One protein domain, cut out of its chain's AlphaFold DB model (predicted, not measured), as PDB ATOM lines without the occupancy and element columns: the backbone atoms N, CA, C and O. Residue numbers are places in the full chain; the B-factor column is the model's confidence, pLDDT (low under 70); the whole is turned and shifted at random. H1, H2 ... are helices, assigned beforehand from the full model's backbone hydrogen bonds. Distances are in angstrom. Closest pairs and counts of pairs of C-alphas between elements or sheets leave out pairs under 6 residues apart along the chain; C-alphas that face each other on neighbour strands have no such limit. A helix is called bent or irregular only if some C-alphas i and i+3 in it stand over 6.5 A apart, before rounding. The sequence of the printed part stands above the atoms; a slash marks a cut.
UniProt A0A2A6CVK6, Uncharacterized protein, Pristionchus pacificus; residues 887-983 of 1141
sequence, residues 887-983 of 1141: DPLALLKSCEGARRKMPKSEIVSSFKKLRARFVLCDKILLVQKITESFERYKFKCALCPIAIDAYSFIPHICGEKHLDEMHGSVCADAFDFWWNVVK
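AT A GLANCE: This is residues 887 to 983 of the 1141 residues of an uncharacterized protein of Pristionchus pacificus (UniProt A0A2A6CVK6). The longest helix, H2, makes one long side of a rounded helical body, with H6 beside its later half, H4 over another side of that half, and H3 crossing at the end where H2 finishes. The centres of H2, H4 and H6 make a triangle, and H4 and H6 are apart; H5 lies near the earlier half of H2, and H1 and the long link of residues 933 to 949 lie on the side away from H2. The printed part has 97 residues with six named helices, H1 to H6 in chain order, and no named strand; its class is all helix. It is compact, with a radius of gyration of the C-alphas of 12.6 A and spans of 32 by 25 by 24 A.

IN THESE COORDINATES: H2, residues 904 to 920, is 24.6 A long, from C-alpha 904 at (-107.865, 183.657, 93.362) to C-alpha 920 at (-110.423, 200.194, 75.317). H6, residues 972 to 983, measures 15.6 A and ends at C-alpha 983 at (-118.496, 198.182, 81.212). H3, residues 923 to 932, measures 13.9 A. H4, residues 950 to 957, measures 11.3 A and is irregular, with C-alphas 951 and 954 7.3 A apart. H5, residues 960 to 965, measures 8.6 A, and H1, residues 888 to 891, 4.9 A.

HOW THE PARTS SIT: H2 touches H6 the same way at a shallow tilt of 17 degrees, with residues 914 to 918 alone; the closest C-alphas, of Leu 914 and Trp 979, are 6.3 A apart. H2 only just touches H4, with 3 pairs of C-alphas within 8 A, opposite ways at a shallow tilt of 32 degrees; the closest C-alphas, of Arg 915 and Pro 955, are 6.6 A apart. H3 touches H4 about perpendicular, at 83 degrees, with the closest C-alphas, of Val 927 and Ala 950, 6.1 A apart. H3 touches residues 981 to 982 of H6 at a steep tilt of 50 degrees, opposite ways; the closest C-alphas, of Leu 926 and Val 982, are 6.7 A apart. H2 and H3 meet only through their link. H5 is close to H2 but not clearly touching; their closest C-alphas, of Val 908 and Leu 963, are 6.4 A apart. H1 is close to H6 but not clearly touching; their closest C-alphas, of Leu 891 and Ala 974, are 6.0 A apart. Every O i to N i+4 pair is within hydrogen-bond range in H3, H5 and H6, against 12 of 13 in H2 and 2 of 4 in H4; H1 is too short for such a pair.

THE WHOLE: The two C-alphas farthest apart, of Glu 896 and Asp 922, are 34.4 A apart. The printed part has no cut. The links H1 to H2 and H3 to H4 are long, with 12 and 17 residues; in the second, residues 939 to 940 pair antiparallel with residues 947 to 948. The mean pLDDT of the printed part is 79.3, and residues 887 to 897, 933 to 937 and 967 to 969 are under 70.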
ATOM      1  N   ASP A 887    -117.329 202.651 101.454       56.97
ATOM      2  CA  ASP A 887    -116.156 202.876 100.604       56.97
ATOM      3  C   ASP A 887    -115.851 201.630  99.731       56.97
ATOM      4  O   ASP A 887    -115.485 200.577 100.277       56.97
ATOM      5  N   PRO A 888    -115.942 201.715  98.386       51.28
ATOM      6  CA  PRO A 888    -115.602 200.608  97.490       51.28
ATOM      7  C   PRO A 888    -114.141 200.144  97.596       51.28
ATOM      8  O   PRO A 888    -113.836 199.011  97.227       51.28
ATOM      9  N   LEU A 889    -113.234 200.976  98.125       58.97
ATOM     10  CA  LEU A 889    -111.846 200.603  98.417       58.97
ATOM     11  C   LEU A 889    -111.760 199.713  99.661       58.97
ATOM     12  O   LEU A 889    -111.010 198.736  99.679       58.97
ATOM     13  N   ALA A 890    -112.566 200.009 100.684       60.44
ATOM     14  CA  ALA A 890    -112.687 199.164 101.866       60.44
ATOM     15  C   ALA A 890    -113.313 197.806 101.512       60.44
ATOM     16  O   ALA A 890    -112.879 196.789 102.045       60.44
ATOM     17  N   LEU A 891    -114.261 197.755 100.569       56.50
ATOM     18  CA  LEU A 891    -114.870 196.504 100.093       56.50
ATOM     19  C   LEU A 891    -113.907 195.571  99.330       56.50
ATOM     20  O   LEU A 891    -114.132 194.361  99.318       56.50
ATOM     21  N   LEU A 892    -112.817 196.084  98.746       65.06
ATOM     22  CA  LEU A 892    -111.760 195.249  98.149       65.06
ATOM     23  C   LEU A 892    -110.842 194.585  99.196       65.06
ATOM     24  O   LEU A 892    -110.096 193.671  98.852       65.06
ATOM     25  N   LYS A 893    -110.893 195.027 100.463       59.25
ATOM     26  CA  LYS A 893    -110.079 194.505 101.579       59.25
ATOM     27  C   LYS A 893    -110.908 193.823 102.674       59.25
ATOM     28  O   LYS A 893    -110.448 192.861 103.286       59.25
ATOM     29  N   SER A 894    -112.133 194.285 102.912       56.12
ATOM     30  CA  SER A 894    -113.046 193.797 103.951       56.12
ATOM     31  C   SER A 894    -113.792 192.544 103.490       56.12
ATOM     32  O   SER A 894    -114.941 192.580 103.049       56.12
ATOM     33  N   CYS A 895    -113.101 191.412 103.574       62.69
ATOM     34  CA  CYS A 895    -113.575 190.142 103.029       62.69
ATOM     35  C   CYS A 895    -114.208 189.230 104.096       62.69
ATOM     36  O   CYS A 895    -114.711 188.154 103.777       62.69
ATOM     37  N   GLU A 896    -114.223 189.640 105.365       60.34
ATOM     38  CA  GLU A 896    -114.795 188.864 106.479       60.34
ATOM     39  C   GLU A 896    -116.330 188.962 106.563       60.34
ATOM     40  O   GLU A 896    -116.960 188.090 107.152       60.34
ATOM     41  N   GLY A 897    -116.944 189.953 105.901       67.19
ATOM     42  CA  GLY A 897    -118.406 190.118 105.802       67.19
ATOM     43  C   GLY A 897    -119.001 189.961 104.391       67.19
ATOM     44  O   GLY A 897    -120.201 190.169 104.213       67.19
ATOM     45  N   ALA A 898    -118.192 189.637 103.378       74.69
ATOM     46  CA  ALA A 898    -118.637 189.565 101.983       74.69
ATOM     47  C   ALA A 898    -119.559 188.355 101.727       74.69
ATOM     48  O   ALA A 898    -119.168 187.216 101.990       74.69
ATOM     49  N   ARG A 899    -120.760 188.594 101.168       77.19
ATOM     50  CA  ARG A 899    -121.745 187.539 100.847       77.19
ATOM     51  C   ARG A 899    -121.275 186.614  99.725       77.19
ATOM     52  O   ARG A 899    -121.537 185.416  99.778       77.19
ATOM     53  N   ARG A 900    -120.596 187.167  98.718       86.38
ATOM     54  CA  ARG A 900    -119.969 186.418  97.622       86.38
ATOM     55  C   ARG A 900    -118.465 186.671  97.605       86.38
ATOM     56  O   ARG A 900    -118.007 187.802  97.772       86.38
ATOM     57  N   LYS A 901    -117.701 185.600  97.396       88.62
ATOM     58  CA  LYS A 901    -116.244 185.544  97.552       88.62
ATOM     59  C   LYS A 901    -115.611 184.957  96.295       88.62
ATOM     60  O   LYS A 901    -115.833 183.787  96.005       88.62
ATOM     61  N   MET A 902    -114.826 185.750  95.567       89.38
ATOM     62  CA  MET A 902    -114.145 185.282  94.351       89.38
ATOM     63  C   MET A 902    -112.919 184.419  94.710       89.38
ATOM     64  O   MET A 902    -112.113 184.852  95.535       89.38
ATOM     65  N   PRO A 903    -112.709 183.233  94.112       87.75
ATOM     66  CA  PRO A 903    -111.464 182.474  94.261       87.75
ATOM     67  C   PRO A 903    -110.299 183.150  93.509       87.75
ATOM     68  O   PRO A 903    -110.520 183.830  92.508       87.75
ATOM     69  N   LYS A 904    -109.037 182.944  93.934       86.06
ATOM     70  CA  LYS A 904    -107.865 183.657  93.362       86.06
ATOM     71  C   LYS A 904    -107.708 183.486  91.840       86.06
ATOM     72  O   LYS A 904    -107.311 184.430  91.161       86.06
ATOM     73  N   SER A 905    -108.078 182.333  91.284       87.31
ATOM     74  CA  SER A 905    -108.114 182.101  89.830       87.31
ATOM     75  C   SER A 905    -109.105 183.021  89.101       87.31
ATOM     76  O   SER A 905    -108.786 183.563  88.041       87.31
ATOM     77  N   GLU A 906    -110.284 183.241  89.681       90.06
ATOM     78  CA  GLU A 906    -111.301 184.144  89.143       90.06
ATOM     79  C   GLU A 906    -110.909 185.611  89.341       90.06
ATOM     80  O   GLU A 906    -111.050 186.387  88.406       90.06
ATOM     81  N   ILE A 907    -110.321 185.980  90.489       87.69
ATOM     82  CA  ILE A 907    -109.757 187.325  90.717       87.69
ATOM     83  C   ILE A 907    -108.764 187.671  89.600       87.69
ATOM     84  O   ILE A 907    -108.934 188.675  88.913       87.69
ATOM     85  N   VAL A 908    -107.765 186.816  89.350       88.62
ATOM     86  CA  VAL A 908    -106.751 187.064  88.309       88.62
ATOM     87  C   VAL A 908    -107.374 187.126  86.907       88.62
ATOM     88  O   VAL A 908    -106.977 187.969  86.104       88.62
ATOM     89  N   SER A 909    -108.361 186.279  86.601       90.19
ATOM     90  CA  SER A 909    -109.077 186.299  85.314       90.19
ATOM     91  C   SER A 909    -109.886 187.590  85.124       90.19
ATOM     92  O   SER A 909    -109.765 188.278  84.108       90.19
ATOM     93  N   SER A 910    -110.672 187.963  86.129       89.44
ATOM     94  CA  SER A 910    -111.613 189.077  86.073       89.44
ATOM     95  C   SER A 910    -110.917 190.437  86.184       89.44
ATOM     96  O   SER A 910    -111.276 191.352  85.446       89.44
ATOM     97  N   PHE A 911    -109.837 190.573  86.963       89.44
ATOM     98  CA  PHE A 911    -108.993 191.776  86.931       89.44
ATOM     99  C   PHE A 911    -108.200 191.904  85.617       89.44
ATOM    100  O   PHE A 911    -108.020 193.020  85.128       89.44
ATOM    101  N   LYS A 912    -107.788 190.798  84.974       88.81
ATOM    102  CA  LYS A 912    -107.234 190.851  83.604       88.81
ATOM    103  C   LYS A 912    -108.272 191.361  82.598       88.81
ATOM    104  O   LYS A 912    -107.938 192.228  81.793       88.81
ATOM    105  N   LYS A 913    -109.532 190.910  82.685       89.44
ATOM    106  CA  LYS A 913    -110.644 191.455  81.880       89.44
ATOM    107  C   LYS A 913    -110.891 192.940  82.172       89.44
ATOM    108  O   LYS A 913    -111.002 193.720  81.232       89.44
ATOM    109  N   LEU A 914    -110.926 193.345  83.446       86.94
ATOM    110  CA  LEU A 914    -111.117 194.741  83.870       86.94
ATOM    111  C   LEU A 914    -110.022 195.652  83.293       86.94
ATOM    112  O   LEU A 914    -110.323 196.694  82.716       86.94
ATOM    113  N   ARG A 915    -108.756 195.217  83.368       88.38
ATOM    114  CA  ARG A 915    -107.601 195.919  82.791       88.38
ATOM    115  C   ARG A 915    -107.648 195.982  81.265       88.38
ATOM    116  O   ARG A 915    -107.326 197.026  80.708       88.38
ATOM    117  N   ALA A 916    -108.058 194.907  80.591       86.31
ATOM    118  CA  ALA A 916    -108.227 194.899  79.137       86.31
ATOM    119  C   ALA A 916    -109.330 195.876  78.696       86.31
ATOM    120  O   ALA A 916    -109.102 196.697  77.812       86.31
ATOM    121  N   ARG A 917    -110.487 195.871  79.371       84.88
ATOM    122  CA  ARG A 917    -111.583 196.811  79.091       84.88
ATOM    123  C   ARG A 917    -111.185 198.265  79.374       84.88
ATOM    124  O   ARG A 917    -111.437 199.125  78.539       84.88
ATOM    125  N   PHE A 918    -110.470 198.532  80.471       84.81
ATOM    126  CA  PHE A 918    -109.915 199.858  80.796       84.81
ATOM    127  C   PHE A 918    -108.965 200.419  79.718       84.81
ATOM    128  O   PHE A 918    -108.809 201.632  79.589       84.81
ATOM    129  N   VAL A 919    -108.305 199.556  78.937       84.12
ATOM    130  CA  VAL A 919    -107.456 199.987  77.813       84.12
ATOM    131  C   VAL A 919    -108.287 200.433  76.599       84.12
ATOM    132  O   VAL A 919    -107.796 201.272  75.847       84.12
ATOM    133  N   LEU A 920    -109.516 199.924  76.443       85.62
ATOM    134  CA  LEU A 920    -110.423 200.194  75.317       85.62
ATOM    135  C   LEU A 920    -111.426 201.334  75.576       85.62
ATOM    136  O   LEU A 920    -111.812 202.024  74.633       85.62
ATOM    137  N   CYS A 921    -111.861 201.540  76.821       85.44
ATOM    138  CA  CYS A 921    -112.772 202.632  77.191       85.44
ATOM    139  C   CYS A 921    -112.147 204.021  76.992       85.44
ATOM    140  O   CYS A 921    -110.933 204.191  77.151       85.44
ATOM    141  N   ASP A 922    -112.983 205.040  76.764       81.50
ATOM    142  CA  ASP A 922    -112.538 206.421  76.960       81.50
ATOM    143  C   ASP A 922    -112.188 206.653  78.439       81.50
ATOM    144  O   ASP A 922    -113.028 206.584  79.341       81.50
ATOM    145  N   LYS A 923    -110.908 206.940  78.677       80.31
ATOM    146  CA  LYS A 923    -110.331 207.157  80.004       80.31
ATOM    147  C   LYS A 923    -110.778 208.476  80.623       80.31
ATOM    148  O   LYS A 923    -110.761 208.567  81.845       80.31
ATOM    149  N   ILE A 924    -111.177 209.469  79.827       73.06
ATOM    150  CA  ILE A 924    -111.675 210.752  80.335       73.06
ATOM    151  C   ILE A 924    -113.075 210.545  80.913       73.06
ATOM    152  O   ILE A 924    -113.268 210.769  82.107       73.06
ATOM    153  N   LEU A 925    -114.017 210.021  80.121       73.56
ATOM    154  CA  LEU A 925    -115.374 209.724  80.592       73.56
ATOM    155  C   LEU A 925    -115.408 208.653  81.696       73.56
ATOM    156  O   LEU A 925    -116.202 208.761  82.632       73.56
ATOM    157  N   LEU A 926    -114.527 207.648  81.651       77.50
ATOM    158  CA  LEU A 926    -114.405 206.673  82.738       77.50
ATOM    159  C   LEU A 926    -113.884 207.314  84.032       77.50
ATOM    160  O   LEU A 926    -114.444 207.066  85.099       77.50
ATOM    161  N   VAL A 927    -112.850 208.160  83.968       72.75
ATOM    162  CA  VAL A 927    -112.364 208.870  85.161       72.75
ATOM    163  C   VAL A 927    -113.382 209.884  85.665       72.75
ATOM    164  O   VAL A 927    -113.522 209.996  86.878       72.75
ATOM    165  N   GLN A 928    -114.150 210.535  84.787       74.25
ATOM    166  CA  GLN A 928    -115.276 211.374  85.192       74.25
ATOM    167  C   GLN A 928    -116.278 210.569  86.035       74.25
ATOM    168  O   GLN A 928    -116.476 210.923  87.196       74.25
ATOM    169  N   LYS A 929    -116.800 209.440  85.525       73.62
ATOM    170  CA  LYS A 929    -117.733 208.561  86.265       73.62
ATOM    171  C   LYS A 929    -117.162 208.052  87.593       73.62
ATOM    172  O   LYS A 929    -117.887 207.924  88.580       73.62
ATOM    173  N   ILE A 930    -115.853 207.790  87.645       73.69
ATOM    174  CA  ILE A 930    -115.157 207.476  88.900       73.69
ATOM    175  C   ILE A 930    -115.189 208.700  89.828       73.69
ATOM    176  O   ILE A 930    -115.679 208.587  90.941       73.69
ATOM    177  N   THR A 931    -114.748 209.887  89.407       70.06
ATOM    178  CA  THR A 931    -114.749 211.082  90.276       70.06
ATOM    179  C   THR A 931    -116.144 211.554  90.700       70.06
ATOM    180  O   THR A 931    -116.295 212.042  91.814       70.06
ATOM    181  N   GLU A 932    -117.180 211.339  89.888       74.19
ATOM    182  CA  GLU A 932    -118.587 211.548  90.270       74.19
ATOM    183  C   GLU A 932    -119.017 210.603  91.407       74.19
ATOM    184  O   GLU A 932    -119.841 210.969  92.241       74.19
ATOM    185  N   SER A 933    -118.402 209.418  91.490       67.25
ATOM    186  CA  SER A 933    -118.615 208.430  92.556       67.25
ATOM    187  C   SER A 933    -117.744 208.658  93.807       67.25
ATOM    188  O   SER A 933    -117.893 207.922  94.783       67.25
ATOM    189  N   PHE A 934    -116.815 209.626  93.807       68.44
ATOM    190  CA  PHE A 934    -115.817 209.797  94.874       68.44
ATOM    191  C   PHE A 934    -115.466 211.267  95.169       68.44
ATOM    192  O   PHE A 934    -114.767 211.919  94.396       68.44
ATOM    193  N   GLU A 935    -115.768 211.748  96.381       58.09
ATOM    194  CA  GLU A 935    -115.460 213.116  96.857       58.09
ATOM    195  C   GLU A 935    -113.955 213.505  96.905       58.09
ATOM    196  O   GLU A 935    -113.605 214.581  97.396       58.09
ATOM    197  N   ARG A 936    -113.021 212.630  96.497       64.75
ATOM    198  CA  ARG A 936    -111.574 212.796  96.737       64.75
ATOM    199  C   ARG A 936    -110.728 212.454  95.514       64.75
ATOM    200  O   ARG A 936    -110.693 211.318  95.067       64.75
ATOM    201  N   TYR A 937    -109.916 213.416  95.077       63.12
ATOM    202  CA  TYR A 937    -108.991 213.283  93.940       63.12
ATOM    203  C   TYR A 937    -107.750 212.403  94.188       63.12
ATOM    204  O   TYR A 937    -106.977 212.166  93.260       63.12
ATOM    205  N   LYS A 938    -107.511 211.963  95.431       74.12
ATOM    206  CA  LYS A 938    -106.396 211.077  95.797       74.12
ATOM    207  C   LYS A 938    -106.869 210.002  96.767       74.12
ATOM    208  O   LYS A 938    -107.321 210.308  97.872       74.12
ATOM    209  N   PHE A 939    -106.699 208.753  96.364       77.62
ATOM    210  CA  PHE A 939    -107.018 207.557  97.131       77.62
ATOM    211  C   PHE A 939    -105.741 207.009  97.760       77.62
ATOM    212  O   PHE A 939    -104.688 207.037  97.132       77.62
ATOM    213  N   LYS A 940    -105.801 206.477  98.981       80.19
ATOM    214  CA  LYS A 940    -104.762 205.545  99.440       80.19
ATOM    215  C   LYS A 940    -105.176 204.158  98.974       80.19
ATOM    216  O   LYS A 940    -106.340 203.803  99.153       80.19
ATOM    217  N   CYS A 941    -104.262 203.388  98.389       81.75
ATOM    218  CA  CYS A 941    -104.544 201.982  98.139       81.75
ATOM    219  C   CYS A 941    -104.865 201.296  99.478       81.75
ATOM    220  O   CYS A 941    -104.237 201.574 100.501       81.75
ATOM    221  N   ALA A 942    -105.870 200.421  99.493       78.62
ATOM    222  CA  ALA A 942    -106.168 199.621 100.677       78.62
ATOM    223  C   ALA A 942    -105.124 198.505 100.871       78.62
ATOM    224  O   ALA A 942    -104.921 198.038 101.993       78.62
ATOM    225  N   LEU A 943    -104.478 198.075  99.784       80.81
ATOM    226  CA  LEU A 943    -103.584 196.920  99.731       80.81
ATOM    227  C   LEU A 943    -102.134 197.333 100.045       80.81
ATOM    228  O   LEU A 943    -101.595 196.896 101.058       80.81
ATOM    229  N   CYS A 944    -101.574 198.279  99.282       85.31
ATOM    230  CA  CYS A 944    -100.225 198.823  99.486       85.31
ATOM    231  C   CYS A 944    -100.243 200.287 100.012       85.31
ATOM    232  O   CYS A 944    -101.288 200.936  99.996       85.31
ATOM    233  N   PRO A 945     -99.118 200.877 100.468       85.06
ATOM    234  CA  PRO A 945     -99.108 202.215 101.084       85.06
ATOM    235  C   PRO A 945     -99.181 203.402 100.097       85.06
ATOM    236  O   PRO A 945     -99.053 204.556 100.513       85.06
ATOM    237  N   ILE A 946     -99.346 203.155  98.793       86.00
ATOM    238  CA  ILE A 946     -99.252 204.182  97.744       86.00
ATOM    239  C   ILE A 946    -100.529 205.037  97.681       86.00
ATOM    240  O   ILE A 946    -101.650 204.532  97.756       86.00
ATOM    241  N   ALA A 947    -100.350 206.351  97.503       85.81
ATOM    242  CA  ALA A 947    -101.427 207.269  97.147       85.81
ATOM    243  C   ALA A 947    -101.565 207.355  95.617       85.81
ATOM    244  O   ALA A 947    -100.580 207.589  94.920       85.81
ATOM    245  N   ILE A 948    -102.785 207.179  95.117       84.94
ATOM    246  CA  ILE A 948    -103.138 207.029  93.703       84.94
ATOM    247  C   ILE A 948    -104.137 208.125  93.307       84.94
ATOM    248  O   ILE A 948    -105.038 208.451  94.081       84.94
ATOM    249  N   ASP A 949    -104.017 208.671  92.101       84.81
ATOM    250  CA  ASP A 949    -105.084 209.449  91.457       84.81
ATOM    251  C   ASP A 949    -106.111 208.541  90.746       84.81
ATOM    252  O   ASP A 949    -105.919 207.331  90.608       84.81
ATOM    253  N   ALA A 950    -107.224 209.122  90.290       79.00
ATOM    254  CA  ALA A 950    -108.299 208.381  89.627       79.00
ATOM    255  C   ALA A 950    -107.885 207.743  88.281       79.00
ATOM    256  O   ALA A 950    -108.380 206.666  87.951       79.00
ATOM    257  N   TYR A 951    -106.955 208.352  87.531       79.69
ATOM    258  CA  TYR A 951    -106.451 207.808  86.260       79.69
ATOM    259  C   TYR A 951    -105.599 206.554  86.477       79.69
ATOM    260  O   TYR A 951    -105.698 205.577  85.734       79.69
ATOM    261  N   SER A 952    -104.770 206.584  87.516       86.88
ATOM    262  CA  SER A 952    -103.834 205.518  87.855       86.88
ATOM    263  C   SER A 952    -104.489 204.395  88.668       86.88
ATOM    264  O   SER A 952    -103.914 203.312  88.765       86.88
ATOM    265  N   PHE A 953    -105.691 204.607  89.222       85.94
ATOM    266  CA  PHE A 953    -106.369 203.672  90.127       85.94
ATOM    267  C   PHE A 953    -106.569 202.262  89.545       85.94
ATOM    268  O   PHE A 953    -106.067 201.295  90.117       85.94
ATOM    269  N   ILE A 954    -107.256 202.125  88.406       86.75
ATOM    270  CA  ILE A 954    -107.534 200.805  87.810       86.75
ATOM    271  C   ILE A 954    -106.244 200.105  87.333       86.75
ATOM    272  O   ILE A 954    -106.057 198.937  87.688       86.75
ATOM    273  N   PRO A 955    -105.305 200.774  86.626       87.50
ATOM    274  CA  PRO A 955    -103.982 200.215  86.334       87.50
ATOM    275  C   PRO A 955    -103.227 199.731  87.577       87.50
ATOM    276  O   PRO A 955    -102.575 198.691  87.525       87.50
ATOM    277  N   HIS A 956    -103.343 200.460  88.691       90.94
ATOM    278  CA  HIS A 956    -102.705 200.130  89.958       90.94
ATOM    279  C   HIS A 956    -103.320 198.877  90.593       90.94
ATOM    280  O   HIS A 956    -102.591 197.911  90.812       90.94
ATOM    281  N   ILE A 957    -104.639 198.821  90.831       87.12
ATOM    282  CA  ILE A 957    -105.278 197.635  91.445       87.12
ATOM    283  C   ILE A 957    -105.231 196.387  90.548       87.12
ATOM    284  O   ILE A 957    -105.271 195.272  91.058       87.12
ATOM    285  N   CYS A 958    -105.081 196.554  89.228       88.88
ATOM    286  CA  CYS A 958    -104.844 195.460  88.275       88.88
ATOM    287  C   CYS A 958    -103.345 195.165  88.033       88.88
ATOM    288  O   CYS A 958    -102.986 194.496  87.052       88.88
ATOM    289  N   GLY A 959    -102.462 195.705  88.876       90.25
ATOM    290  CA  GLY A 959    -101.035 195.398  88.910       90.25
ATOM    291  C   GLY A 959    -100.755 194.098  89.667       90.25
ATOM    292  O   GLY A 959    -101.419 193.789  90.654       90.25
ATOM    293  N   GLU A 960     -99.749 193.347  89.219       86.12
ATOM    294  CA  GLU A 960     -99.467 191.979  89.688       86.12
ATOM    295  C   GLU A 960     -99.256 191.899  91.206       86.12
ATOM    296  O   GLU A 960     -99.833 191.029  91.848       86.12
ATOM    297  N   LYS A 961     -98.571 192.888  91.801       85.75
ATOM    298  CA  LYS A 961     -98.389 192.995  93.259       85.75
ATOM    299  C   LYS A 961     -99.703 192.905  94.041       85.75
ATOM    300  O   LYS A 961     -99.768 192.176  95.018       85.75
ATOM    301  N   HIS A 962    -100.760 193.578  93.586       86.44
ATOM    302  CA  HIS A 962    -102.061 193.535  94.257       86.44
ATOM    303  C   HIS A 962    -102.809 192.229  93.996       86.44
ATOM    304  O   HIS A 962    -103.481 191.731  94.892       86.44
ATOM    305  N   LEU A 963    -102.666 191.643  92.804       83.88
ATOM    306  CA  LEU A 963    -103.230 190.325  92.495       83.88
ATOM    307  C   LEU A 963    -102.575 189.207  93.318       83.88
ATOM    308  O   LEU A 963    -103.210 188.180  93.569       83.88
ATOM    309  N   ASP A 964    -101.336 189.414  93.769       82.25
ATOM    310  CA  ASP A 964    -100.681 188.540  94.731       82.25
ATOM    311  C   ASP A 964    -101.044 188.846  96.183       82.25
ATOM    312  O   ASP A 964    -101.510 187.926  96.858       82.25
ATOM    313  N   GLU A 965    -100.969 190.111  96.616       82.06
ATOM    314  CA  GLU A 965    -101.393 190.582  97.949       82.06
ATOM    315  C   GLU A 965    -102.869 190.261  98.270       82.06
ATOM    316  O   GLU A 965    -103.224 190.115  99.442       82.06
ATOM    317  N   MET A 966    -103.725 190.066  97.257       81.88
ATOM    318  CA  MET A 966    -105.045 189.424  97.364       81.88
ATOM    319  C   MET A 966    -104.920 187.914  97.687       81.88
ATOM    320  O   MET A 966    -105.425 187.044  96.972       81.88
ATOM    321  N   HIS A 967    -104.279 187.587  98.815       61.16
ATOM    322  CA  HIS A 967    -104.165 186.247  99.413       61.16
ATOM    323  C   HIS A 967    -105.489 185.763 100.044       61.16
ATOM    324  O   HIS A 967    -105.521 185.154 101.112       61.16
ATOM    325  N   GLY A 968    -106.611 186.062  99.401       64.25
ATOM    326  CA  GLY A 968    -107.943 185.856  99.939       64.25
ATOM    327  C   GLY A 968    -108.994 186.429  99.003       64.25
ATOM    328  O   GLY A 968    -108.706 187.224  98.111       64.25
ATOM    329  N   SER A 969    -110.229 185.984  99.189       63.94
ATOM    330  CA  SER A 969    -111.326 186.289  98.282       63.94
ATOM    331  C   SER A 969    -111.701 187.769  98.254       63.94
ATOM    332  O   SER A 969    -112.230 188.265  99.249       63.94
ATOM    333  N   VAL A 970    -111.562 188.434  97.108       82.69
ATOM    334  CA  VAL A 970    -112.217 189.728  96.862       82.69
ATOM    335  C   VAL A 970    -113.736 189.559  96.986       82.69
ATOM    336  O   VAL A 970    -114.302 188.538  96.575       82.69
ATOM    337  N   CYS A 971    -114.399 190.565  97.562       86.88
ATOM    338  CA  CYS A 971    -115.854 190.661  97.583       86.88
ATOM    339  C   CYS A 971    -116.384 190.735  96.141       86.88
ATOM    340  O   CYS A 971    -116.126 191.715  95.440       86.88
ATOM    341  N   ALA A 972    -117.122 189.717  95.687       86.88
ATOM    342  CA  ALA A 972    -117.587 189.667  94.296       86.88
ATOM    343  C   ALA A 972    -118.545 190.825  93.979       86.88
ATOM    344  O   ALA A 972    -118.477 191.399  92.901       86.88
ATOM    345  N   ASP A 973    -119.358 191.238  94.956       85.19
ATOM    346  CA  ASP A 973    -120.261 192.389  94.837       85.19
ATOM    347  C   ASP A 973    -119.482 193.707  94.594       85.19
ATOM    348  O   ASP A 973    -119.952 194.598  93.888       85.19
ATOM    349  N   ALA A 974    -118.255 193.811  95.121       84.31
ATOM    350  CA  ALA A 974    -117.363 194.949  94.905       84.31
ATOM    351  C   ALA A 974    -116.657 194.892  93.542       84.31
ATOM    352  O   ALA A 974    -116.476 195.927  92.901       84.31
ATOM    353  N   PHE A 975    -116.279 193.695  93.079       88.44
ATOM    354  CA  PHE A 975    -115.772 193.529  91.718       88.44
ATOM    355  C   PHE A 975    -116.860 193.844  90.683       88.44
ATOM    356  O   PHE A 975    -116.598 194.600  89.752       88.44
ATOM    357  N   ASP A 976    -118.083 193.339  90.873       86.06
ATOM    358  CA  ASP A 976    -119.220 193.582  89.980       86.06
ATOM    359  C   ASP A 976    -119.554 195.081  89.880       86.06
ATOM    360  O   ASP A 976    -119.859 195.567  88.790       86.06
ATOM    361  N   PHE A 977    -119.420 195.850  90.970       85.38
ATOM    362  CA  PHE A 977    -119.499 197.317  90.933       85.38
ATOM    363  C   PHE A 977    -118.451 197.927  89.984       85.38
ATOM    364  O   PHE A 977    -118.815 198.613  89.028       85.38
ATOM    365  N   TRP A 978    -117.159 197.647  90.195       83.88
ATOM    366  CA  TRP A 978    -116.083 198.195  89.356       83.88
ATOM    367  C   TRP A 978    -116.173 197.723  87.898       83.88
ATOM    368  O   TRP A 978    -115.946 198.508  86.977       83.88
ATOM    369  N   TRP A 979    -116.557 196.466  87.674       90.06
ATOM    370  CA  TRP A 979    -116.808 195.917  86.347       90.06
ATOM    371  C   TRP A 979    -117.959 196.636  85.646       90.06
ATOM    372  O   TRP A 979    -117.809 196.997  84.484       90.06
ATOM    373  N   ASN A 980    -119.066 196.927  86.336       84.06
ATOM    374  CA  ASN A 980    -120.179 197.683  85.760       84.06
ATOM    375  C   ASN A 980    -119.809 199.147  85.466       84.06
ATOM    376  O   ASN A 980    -120.171 199.645  84.402       84.06
ATOM    377  N   VAL A 981    -119.036 199.820  86.329       80.31
ATOM    378  CA  VAL A 981    -118.524 201.184  86.065       80.31
ATOM    379  C   VAL A 981    -117.696 201.225  84.774       80.31
ATOM    380  O   VAL A 981    -117.891 202.111  83.944       80.31
ATOM    381  N   VAL A 982    -116.813 200.242  84.570       79.94
ATOM    382  CA  VAL A 982    -115.950 200.152  83.380       79.94
ATOM    383  C   VAL A 982    -116.711 199.646  82.144       79.94
ATOM    384  O   VAL A 982    -116.506 200.152  81.045       79.94
ATOM    385  N   LYS A 983    -117.631 198.687  82.294       85.50
ATOM    386  CA  LYS A 983    -118.496 198.182  81.212       85.50
ATOM    387  C   LYS A 983    -119.398 199.285  80.650       85.50
ATOM    388  O   LYS A 983    -119.559 199.364  79.436       85.50
TER     389      LYS A 983